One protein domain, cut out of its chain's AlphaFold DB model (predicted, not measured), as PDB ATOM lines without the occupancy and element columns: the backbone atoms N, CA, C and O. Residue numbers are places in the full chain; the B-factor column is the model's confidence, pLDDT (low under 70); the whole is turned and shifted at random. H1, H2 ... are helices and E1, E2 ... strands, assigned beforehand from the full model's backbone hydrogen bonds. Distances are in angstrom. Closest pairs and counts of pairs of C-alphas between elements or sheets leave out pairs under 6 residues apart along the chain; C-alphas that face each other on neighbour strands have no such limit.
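AT A GLANCE: This is residues 10 to 84 of the 752 residues of the protein "SH3 domain-containing protein" of Ascoidea rubescens DSM 1968 (UniProt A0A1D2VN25). Five short strands make a strongly twisted sheet curled like part of a small barrel, and one helix, H1, leads off past E5 as an arm whose residues 78 to 84 stick out. The 75 printed residues include E1 to E5, then H1, a mixed class; the antiparallel sheet runs E4 E3 E2 E1 E5. The whole is compact, with a radius of gyration of the C-alphas of 12.5 A, and spans 37 by 25 by 19 A.

HOW THE PARTS SIT: E1, residues 10 to 13, E2, residues 32 to 37, E3, residues 43 to 48, and E4, residues 54 to 58, form a meander, each strand the antiparallel neighbour of the one before. Within hydrogen-bond range across its three hairpins are N 11 and O 33, 3.0 A, N 34 and O 47, 2.9 A, and N 44 and O 57, 2.9 A. E5, residues 62 to 64, is antiparallel to E1, with N 12 and O 63 2.8 A apart. H1, residues 67 to 84, only grazes the sheet, with residues 69 to 73; its O i to N i+4 pairs are all within range.

IN THESE COORDINATES: E1 begins at C-alpha 10, (263.627, 249.271, 204.227). H1, 26.1 A from first to last C-alpha, ends at C-alpha 84, (239.537, 263.561, 200.882).

THE WHOLE: The printed part has no cut. Residues 14 to 31 form the long link. Residues 80 to 84 have pLDDT under 70.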
ATOM      1  N   GLN A  10     262.353 248.616 203.909       95.38
ATOM      2  CA  GLN A  10     263.627 249.271 204.227       95.38
ATOM      3  C   GLN A  10     263.726 250.686 203.642       95.38
ATOM      4  O   GLN A  10     263.582 250.905 202.433       95.38
ATOM      5  N   VAL A  11     264.071 251.628 204.514       97.25
ATOM      6  CA  VAL A  11     264.358 253.027 204.183       97.25
ATOM      7  C   VAL A  11     265.772 253.397 204.635       97.25
ATOM      8  O   VAL A  11     266.395 252.696 205.439       97.25
ATOM      9  N   LYS A  12     266.297 254.489 204.087       98.12
ATOM     10  CA  LYS A  12     267.593 255.069 204.436       98.12
ATOM     11  C   LYS A  12     267.388 256.509 204.902       98.12
ATOM     12  O   LYS A  12     266.677 257.261 204.238       98.12
ATOM     13  N   ALA A  13     268.038 256.894 205.994       98.31
ATOM     14  CA  ALA A  13     268.120 258.275 206.441       98.31
ATOM     15  C   ALA A  13     268.847 259.142 205.397       98.31
ATOM     16  O   ALA A  13     269.977 258.836 205.000       98.31
ATOM     17  N   ILE A  14     268.181 260.210 204.958       98.25
ATOM     18  CA  ILE A  14     268.723 261.251 204.066       98.25
ATOM     19  C   ILE A  14     269.103 262.532 204.820       98.25
ATOM     20  O   ILE A  14     269.776 263.378 204.251       98.25
ATOM     21  N   TYR A  15     268.710 262.638 206.093       98.06
ATOM     22  CA  TYR A  15     269.152 263.643 207.061       98.06
ATOM     23  C   TYR A  15     269.271 262.967 208.440       98.06
ATOM     24  O   TYR A  15     268.679 261.909 208.653       98.06
ATOM     25  N   SER A  16     270.002 263.561 209.383       98.00
ATOM     26  CA  SER A  16     270.055 263.085 210.779       98.00
ATOM     27  C   SER A  16     268.843 263.570 211.586       98.00
ATOM     28  O   SER A  16     268.435 264.719 211.428       98.00
ATOM     29  N   TRP A  17     268.318 262.738 212.489       98.00
ATOM     30  CA  TRP A  17     267.259 263.081 213.449       98.00
ATOM     31  C   TRP A  17     267.740 262.782 214.874       98.00
ATOM     32  O   TRP A  17     268.260 261.700 215.135       98.00
ATOM     33  N   GLY A  18     267.595 263.735 215.797       96.88
ATOM     34  CA  GLY A  18     268.058 263.558 217.181       96.88
ATOM     35  C   GLY A  18     267.144 262.677 218.037       96.88
ATOM     36  O   GLY A  18     267.631 262.002 218.941       96.88
ATOM     37  N   GLY A  19     265.849 262.671 217.712       95.19
ATOM     38  CA  GLY A  19     264.770 262.400 218.660       95.19
ATOM     39  C   GLY A  19     264.450 263.647 219.486       95.19
ATOM     40  O   GLY A  19     265.351 264.234 220.086       95.19
ATOM     41  N   GLU A  20     263.187 264.076 219.472       93.44
ATOM     42  CA  GLU A  20     262.691 265.198 220.289       93.44
ATOM     43  C   GLU A  20     261.911 264.710 221.526       93.44
ATOM     44  O   GLU A  20     261.971 265.354 222.573       93.44
ATOM     45  N   GLU A  21     261.251 263.547 221.439       94.69
ATOM     46  CA  GLU A  21     260.503 262.904 222.536       94.69
ATOM     47  C   GLU A  21     261.113 261.541 222.943       94.69
ATOM     48  O   GLU A  21     261.943 260.979 222.231       94.69
ATOM     49  N   GLU A  22     260.718 260.978 224.097       91.56
ATOM     50  CA  GLU A  22     261.281 259.705 224.603       91.56
ATOM     51  C   GLU A  22     260.953 258.486 223.713       91.56
ATOM     52  O   GLU A  22     261.722 257.526 223.686       91.56
ATOM     53  N   ASP A  23     259.849 258.543 222.959       95.12
ATOM     54  CA  ASP A  23     259.416 257.509 222.005       95.12
ATOM     55  C   ASP A  23     260.018 257.683 220.588       95.12
ATOM     56  O   ASP A  23     259.689 256.915 219.675       95.12
ATOM     57  N   ASP A  24     260.886 258.679 220.360       96.88
ATOM     58  CA  ASP A  24     261.491 258.928 219.047       96.88
ATOM     59  C   ASP A  24     262.713 258.045 218.744       96.88
ATOM     60  O   ASP A  24     263.603 257.807 219.564       96.88
ATOM     61  N   LEU A  25     262.835 257.656 217.474       97.88
ATOM     62  CA  LEU A  25     264.003 256.975 216.939       97.88
ATOM     63  C   LEU A  25     265.063 257.977 216.462       97.88
ATOM     64  O   LEU A  25     265.030 258.423 215.316       97.88
ATOM     65  N   GLY A  26     266.052 258.281 217.301       97.50
ATOM     66  CA  GLY A  26     267.244 259.029 216.879       97.50
ATOM     67  C   GLY A  26     268.145 258.235 215.910       97.50
ATOM     68  O   GLY A  26     268.464 257.067 216.154       97.50
ATOM     69  N   PHE A  27     268.599 258.867 214.822       98.31
ATOM     70  CA  PHE A  27     269.491 258.281 213.805       98.31
ATOM     71  C   PHE A  27     270.346 259.332 213.081       98.31
ATOM     72  O   PHE A  27     270.045 260.525 213.086       98.31
ATOM     73  N   ILE A  28     271.409 258.887 212.408       98.25
ATOM     74  CA  ILE A  28     272.252 259.759 211.573       98.25
ATOM     75  C   ILE A  28     271.944 259.582 210.084       98.25
ATOM     76  O   ILE A  28     271.513 258.510 209.655       98.25
ATOM     77  N   GLU A  29     272.207 260.613 209.277       98.38
ATOM     78  CA  GLU A  29     272.212 260.487 207.818       98.38
ATOM     79  C   GLU A  29     273.056 259.272 207.397       98.38
ATOM     80  O   GLU A  29     274.169 259.061 207.882       98.38
ATOM     81  N   GLY A  30     272.518 258.452 206.495       97.88
ATOM     82  CA  GLY A  30     273.173 257.223 206.064       97.88
ATOM     83  C   GLY A  30     272.674 255.950 206.745       97.88
ATOM     84  O   GLY A  30     272.777 254.892 206.120       97.88
ATOM     85  N   ASP A  31     272.109 256.030 207.956       98.31
ATOM     86  CA  ASP A  31     271.541 254.865 208.646       98.31
ATOM     87  C   ASP A  31     270.403 254.214 207.838       98.31
ATOM     88  O   ASP A  31     269.674 254.867 207.088       98.31
ATOM     89  N   PHE A  32     270.212 252.909 208.040       97.94
ATOM     90  CA  PHE A  32     269.065 252.175 207.508       97.94
ATOM     91  C   PHE A  32     268.065 251.852 208.614       97.94
ATOM     92  O   PHE A  32     268.443 251.340 209.672       97.94
ATOM     93  N   ILE A  33     266.786 252.077 208.324       98.38
ATOM     94  CA  ILE A  33     265.660 251.778 209.211       98.38
ATOM     95  C   ILE A  33     264.781 250.730 208.522       98.38
ATOM     96  O   ILE A  33     264.570 250.762 207.305       98.38
ATOM     97  N   GLU A  34     264.317 249.764 209.302       97.38
ATOM     98  CA  GLU A  34     263.251 248.837 208.934       97.38
ATOM     99  C   GLU A  34     261.944 249.475 209.420       97.38
ATOM    100  O   GLU A  34     261.788 249.696 210.613       97.38
ATOM    101  N   VAL A  35     261.077 249.915 208.508       96.94
ATOM    102  CA  VAL A  35     259.809 250.574 208.855       96.94
ATOM    103  C   VAL A  35     258.779 249.500 209.145       96.94
ATOM    104  O   VAL A  35     258.558 248.633 208.295       96.94
ATOM    105  N   ASP A  36     258.153 249.607 210.310       95.19
ATOM    106  CA  ASP A  36     257.228 248.625 210.871       95.19
ATOM    107  C   ASP A  36     255.773 249.152 210.865       95.19
ATOM    108  O   ASP A  36     254.842 248.367 210.692       95.19
ATOM    109  N   ASP A  37     255.568 250.479 210.933       93.56
ATOM    110  CA  ASP A  37     254.285 251.154 210.656       93.56
ATOM    111  C   ASP A  37     254.500 252.514 209.949       93.56
ATOM    112  O   ASP A  37     255.471 253.234 210.191       93.56
ATOM    113  N   PHE A  38     253.564 252.894 209.077       90.88
ATOM    114  CA  PHE A  38     253.510 254.200 208.414       90.88
ATOM    115  C   PHE A  38     252.670 255.256 209.159       90.88
ATOM    116  O   PHE A  38     252.584 256.387 208.668       90.88
ATOM    117  N   GLY A  39     252.030 254.906 210.280       88.94
ATOM    118  CA  GLY A  39     251.378 255.848 211.197       88.94
ATOM    119  C   GLY A  39     250.350 256.771 210.524       88.94
ATOM    120  O   GLY A  39     249.503 256.340 209.733       88.94
ATOM    121  N   ASP A  40     250.430 258.076 210.805       86.00
ATOM    122  CA  ASP A  40     249.570 259.087 210.167       86.00
ATOM    123  C   ASP A  40     249.961 259.374 208.696       86.00
ATOM    124  O   ASP A  40     249.162 259.904 207.913       86.00
ATOM    125  N   GLY A  41     251.173 258.971 208.294       86.00
ATOM    126  CA  GLY A  41     251.773 259.209 206.980       86.00
ATOM    127  C   GLY A  41     252.818 260.332 206.925       86.00
ATOM    128  O   GLY A  41     253.409 260.531 205.850       86.00
ATOM    129  N   ASN A  42     253.041 261.027 208.046       92.31
ATOM    130  CA  ASN A  42     254.092 262.020 208.290       92.31
ATOM    131  C   ASN A  42     255.097 261.511 209.336       92.31
ATOM    132  O   ASN A  42     256.296 261.676 209.136       92.31
ATOM    133  N   TRP A  43     254.613 260.856 210.392       95.12
ATOM    134  CA  TRP A  43     255.405 260.134 211.385       95.12
ATOM    135  C   TRP A  43     255.292 258.631 211.141       95.12
ATOM    136  O   TRP A  43     254.192 258.099 210.969       95.12
ATOM    137  N   TRP A  44     256.441 257.963 211.075       96.69
ATOM    138  CA  TRP A  44     256.579 256.524 210.846       96.69
ATOM    139  C   TRP A  44     257.203 255.864 212.072       96.69
ATOM    140  O   TRP A  44     257.983 256.503 212.771       96.69
ATOM    141  N   HIS A  45     256.884 254.593 212.310       97.50
ATOM    142  CA  HIS A  45     257.506 253.789 213.358       97.50
ATOM    143  C   HIS A  45     258.413 252.731 212.733       97.50
ATOM    144  O   HIS A  45     258.081 252.146 211.695       97.50
ATOM    145  N   GLY A  46     259.559 252.459 213.350       97.75
ATOM    146  CA  GLY A  46     260.467 251.440 212.837       97.75
ATOM    147  C   GLY A  46     261.666 251.140 213.723       97.75
ATOM    148  O   GLY A  46     261.876 251.758 214.765       97.75
ATOM    149  N   THR A  47     262.475 250.196 213.251       98.19
ATOM    150  CA  THR A  47     263.646 249.637 213.924       98.19
ATOM    151  C   THR A  47     264.947 250.046 213.218       98.19
ATOM    152  O   THR A  47     265.180 249.698 212.054       98.19
ATOM    153  N   LEU A  48     265.864 250.725 213.915       97.94
ATOM    154  CA  LEU A  48     267.168 251.120 213.358       97.94
ATOM    155  C   LEU A  48     268.092 249.901 213.201       97.94
ATOM    156  O   LEU A  48     268.394 249.193 214.168       97.94
ATOM    157  N   LYS A  49     268.612 249.648 211.993       96.94
ATOM    158  CA  LYS A  49     269.411 248.434 211.722       96.94
ATOM    159  C   LYS A  49     270.746 248.387 212.471       96.94
ATOM    160  O   LYS A  49     271.240 247.290 212.718       96.94
ATOM    161  N   ARG A  50     271.305 249.546 212.846       96.19
ATOM    162  CA  ARG A  50     272.623 249.684 213.494       96.19
ATOM    163  C   ARG A  50     272.649 249.264 214.970       96.19
ATOM    164  O   ARG A  50     273.640 248.684 215.398       96.19
ATOM    165  N   ASN A  51     271.602 249.562 215.739       95.56
ATOM    166  CA  ASN A  51     271.564 249.339 217.195       95.56
ATOM    167  C   ASN A  51     270.277 248.660 217.705       95.56
ATOM    168  O   ASN A  51     270.197 248.369 218.893       95.56
ATOM    169  N   LYS A  52     269.295 248.397 216.828       97.06
ATOM    170  CA  LYS A  52     267.985 247.807 217.158       97.06
ATOM    171  C   LYS A  52     267.128 248.620 218.138       97.06
ATOM    172  O   LYS A  52     266.210 248.065 218.731       97.06
ATOM    173  N   MET A  53     267.371 249.928 218.251       96.94
ATOM    174  CA  MET A  53     266.390 250.842 218.841       96.94
ATOM    175  C   MET A  53     265.150 250.936 217.942       96.94
ATOM    176  O   MET A  53     265.255 250.819 216.717       96.94
ATOM    177  N   THR A  54     263.999 251.151 218.569       97.62
ATOM    178  CA  THR A  54     262.677 251.291 217.947       97.62
ATOM    179  C   THR A  54     262.059 252.612 218.374       97.62
ATOM    180  O   THR A  54     262.234 252.996 219.528       97.62
ATOM    181  N   GLY A  55     261.328 253.282 217.489       97.56
ATOM    182  CA  GLY A  55     260.679 254.548 217.823       97.56
ATOM    183  C   GLY A  55     260.036 255.233 216.622       97.56
ATOM    184  O   GLY A  55     260.090 254.737 215.490       97.56
ATOM    185  N   ASN A  56     259.434 256.385 216.892       97.69
ATOM    186  CA  ASN A  56     258.775 257.236 215.909       97.69
ATOM    187  C   ASN A  56     259.784 258.164 215.219       97.69
ATOM    188  O   ASN A  56     260.793 258.547 215.803       97.69
ATOM    189  N   PHE A  57     259.545 258.531 213.961       97.94
ATOM    190  CA  PHE A  57     260.397 259.498 213.272       97.94
ATOM    191  C   PHE A  57     259.693 260.232 212.121       97.94
ATOM    192  O   PHE A  57     258.805 259.673 211.462       97.94
ATOM    193  N   PRO A  58     260.121 261.470 211.812       97.06
ATOM    194  CA  PRO A  58     259.591 262.241 210.696       97.06
ATOM    195  C   PRO A  58     260.000 261.632 209.347       97.06
ATOM    196  O   PRO A  58     261.166 261.615 208.944       97.06
ATOM    197  N   ARG A  59     259.003 261.192 208.579       95.81
ATOM    198  CA  ARG A  59     259.137 260.558 207.258       95.81
ATOM    199  C   ARG A  59     260.025 261.325 206.276       95.81
ATOM    200  O   ARG A  59     260.674 260.713 205.435       95.81
ATOM    201  N   ASN A  60     260.023 262.657 206.311       96.50
ATOM    202  CA  ASN A  60     260.804 263.478 205.378       96.50
ATOM    203  C   ASN A  60     262.322 263.455 205.645       96.50
ATOM    204  O   ASN A  60     263.067 264.050 204.868       96.50
ATOM    205  N   TYR A  61     262.772 262.767 206.699       97.88
ATOM    206  CA  TYR A  61     264.181 262.486 206.981       97.88
ATOM    207  C   TYR A  61     264.660 261.161 206.365       97.88
ATOM    208  O   TYR A  61     265.852 260.857 206.435       97.88
ATOM    209  N   VAL A  62     263.776 260.386 205.719       96.88
ATOM    210  CA  VAL A  62     264.112 259.107 205.074       96.88
ATOM    211  C   VAL A  62     263.661 259.032 203.612       96.88
ATOM    212  O   VAL A  62     262.737 259.719 203.175       96.88
ATOM    213  N   ASP A  63     264.288 258.132 202.857       96.56
ATOM    214  CA  ASP A  63     263.856 257.728 201.518       96.56
ATOM    215  C   ASP A  63     263.866 256.196 201.376       96.56
ATOM    216  O   ASP A  63     264.606 255.500 202.073       96.56
ATOM    217  N   PHE A  64     263.043 255.645 200.484       95.38
ATOM    218  CA  PHE A  64     262.996 254.193 200.270       95.38
ATOM    219  C   PHE A  64     264.268 253.692 199.586       95.38
ATOM    220  O   PHE A  64     264.725 254.284 198.610       95.38
ATOM    221  N   VAL A  65     264.783 252.542 200.037       94.62
ATOM    222  CA  VAL A  65     265.936 251.890 199.387       94.62
ATOM    223  C   VAL A  65     265.572 251.366 197.990       94.62
ATOM    224  O   VAL A  65     266.414 251.364 197.098       94.62
ATOM    225  N   ASP A  66     264.308 250.985 197.772       90.44
ATOM    226  CA  ASP A  66     263.774 250.639 196.453       90.44
ATOM    227  C   ASP A  66     262.900 251.774 195.881       90.44
ATOM    228  O   ASP A  66     261.860 252.153 196.434       90.44
ATOM    229  N   ALA A  67     263.291 252.278 194.709       86.25
ATOM    230  CA  ALA A  67     262.537 253.272 193.949       86.25
ATOM    231  C   ALA A  67     261.138 252.777 193.517       86.25
ATOM    232  O   ALA A  67     260.243 253.591 193.264       86.25
ATOM    233  N   SER A  68     260.923 251.460 193.456       86.06
ATOM    234  CA  SER A  68     259.614 250.845 193.214       86.06
ATOM    235  C   SER A  68     258.673 251.124 194.384       86.06
ATOM    236  O   SER A  68     257.604 251.699 194.169       86.06
ATOM    237  N   LEU A  69     259.105 250.847 195.620       86.56
ATOM    238  CA  LEU A  69     258.364 251.178 196.844       86.56
ATOM    239  C   LEU A  69     258.099 252.688 196.948       86.56
ATOM    240  O   LEU A  69     256.952 253.097 197.150       86.56
ATOM    241  N   LYS A  70     259.102 253.535 196.667       87.44
ATOM    242  CA  LYS A  70     258.930 255.003 196.593       87.44
ATOM    243  C   LYS A  70     257.792 255.416 195.653       87.44
ATOM    244  O   LYS A  70     256.978 256.291 195.971       87.44
ATOM    245  N   LYS A  71     257.716 254.772 194.486       86.94
ATOM    246  CA  LYS A  71     256.696 255.021 193.462       86.94
ATOM    247  C   LYS A  71     255.319 254.503 193.879       86.94
ATOM    248  O   LYS A  71     254.324 255.168 193.598       86.94
ATOM    249  N   GLU A  72     255.241 253.362 194.553       87.00
ATOM    250  CA  GLU A  72     253.996 252.805 195.104       87.00
ATOM    251  C   GLU A  72     253.439 253.714 196.213       87.00
ATOM    252  O   GLU A  72     252.269 254.102 196.164       87.00
ATOM    253  N   PHE A  73     254.294 254.173 197.133       84.56
ATOM    254  CA  PHE A  73     253.897 255.066 198.227       84.56
ATOM    255  C   PHE A  73     253.401 256.417 197.701       84.56
ATOM    256  O   PHE A  73     252.404 256.967 198.178       84.56
ATOM    257  N   SER A  74     254.053 256.925 196.652       86.56
ATOM    258  CA  SER A  74     253.640 258.149 195.959       86.56
ATOM    259  C   SER A  74     252.242 258.024 195.335       86.56
ATOM    260  O   SER A  74     251.438 258.949 195.470       86.56
ATOM    261  N   LYS A  75     251.899 256.874 194.724       85.06
ATOM    262  CA  LYS A  75     250.524 256.593 194.245       85.06
ATOM    263  C   LYS A  75     249.529 256.541 195.410       85.06
ATOM    264  O   LYS A  75     248.465 257.152 195.334       85.06
ATOM    265  N   MET A  76     249.872 255.827 196.487       81.75
ATOM    266  CA  MET A  76     249.000 255.637 197.654       81.75
ATOM    267  C   MET A  76     248.630 256.977 198.311       81.75
ATOM    268  O   MET A  76     247.458 257.233 198.592       81.75
ATOM    269  N   MET A  77     249.609 257.871 198.475       76.94
ATOM    270  CA  MET A  77     249.382 259.217 199.010       76.94
ATOM    271  C   MET A  77     248.606 260.136 198.057       76.94
ATOM    272  O   MET A  77     247.847 260.990 198.521       76.94
ATOM    273  N   LEU A  78     248.741 259.964 196.738       74.00
ATOM    274  CA  LEU A  78     247.933 260.703 195.762       74.00
ATOM    275  C   LEU A  78     246.457 260.270 195.812       74.00
ATOM    276  O   LEU A  78     245.568 261.123 195.800       74.00
ATOM    277  N   ASN A  79     246.189 258.970 195.966       70.75
ATOM    278  CA  ASN A  79     244.827 258.442 196.090       70.75
ATOM    279  C   ASN A  79     244.119 258.959 197.356       70.75
ATOM    280  O   ASN A  79     243.022 259.510 197.237       70.75
ATOM    281  N   LYS A  80     244.774 258.920 198.531       65.94
ATOM    282  CA  LYS A  80     244.221 259.487 199.785       65.94
ATOM    283  C   LYS A  80     243.833 260.975 199.650       65.94
ATOM    284  O   LYS A  80     242.853 261.413 200.252       65.94
ATOM    285  N   LYS A  81     244.564 261.769 198.850       60.56
ATOM    286  CA  LYS A  81     244.215 263.183 198.580       60.56
ATOM    287  C   LYS A  81     242.950 263.326 197.724       60.56
ATOM    288  O   LYS A  81     242.148 264.224 197.979       60.56
ATOM    289  N   ASN A  82     242.746 262.438 196.754       60.81
ATOM    290  CA  ASN A  82     241.555 262.441 195.899       60.81
ATOM    291  C   ASN A  82     240.303 261.963 196.656       60.81
ATOM    292  O   ASN A  82     239.224 262.525 196.477       60.81
ATOM    293  N   GLU A  83     240.450 260.998 197.567       59.28
ATOM    294  CA  GLU A  83     239.368 260.555 198.457       59.28
ATOM    295  C   GLU A  83     238.927 261.667 199.417       59.28
ATOM    296  O   GLU A  83     237.732 261.946 199.509       59.28
ATOM    297  N   LYS A  84     239.870 262.393 200.042       54.59
ATOM    298  CA  LYS A  84     239.537 263.561 200.882       54.59
ATOM    299  C   LYS A  84     238.792 264.658 200.108       54.59
ATOM    300  O   LYS A  84     237.858 265.236 200.654       54.59
TER     301      LYS A  84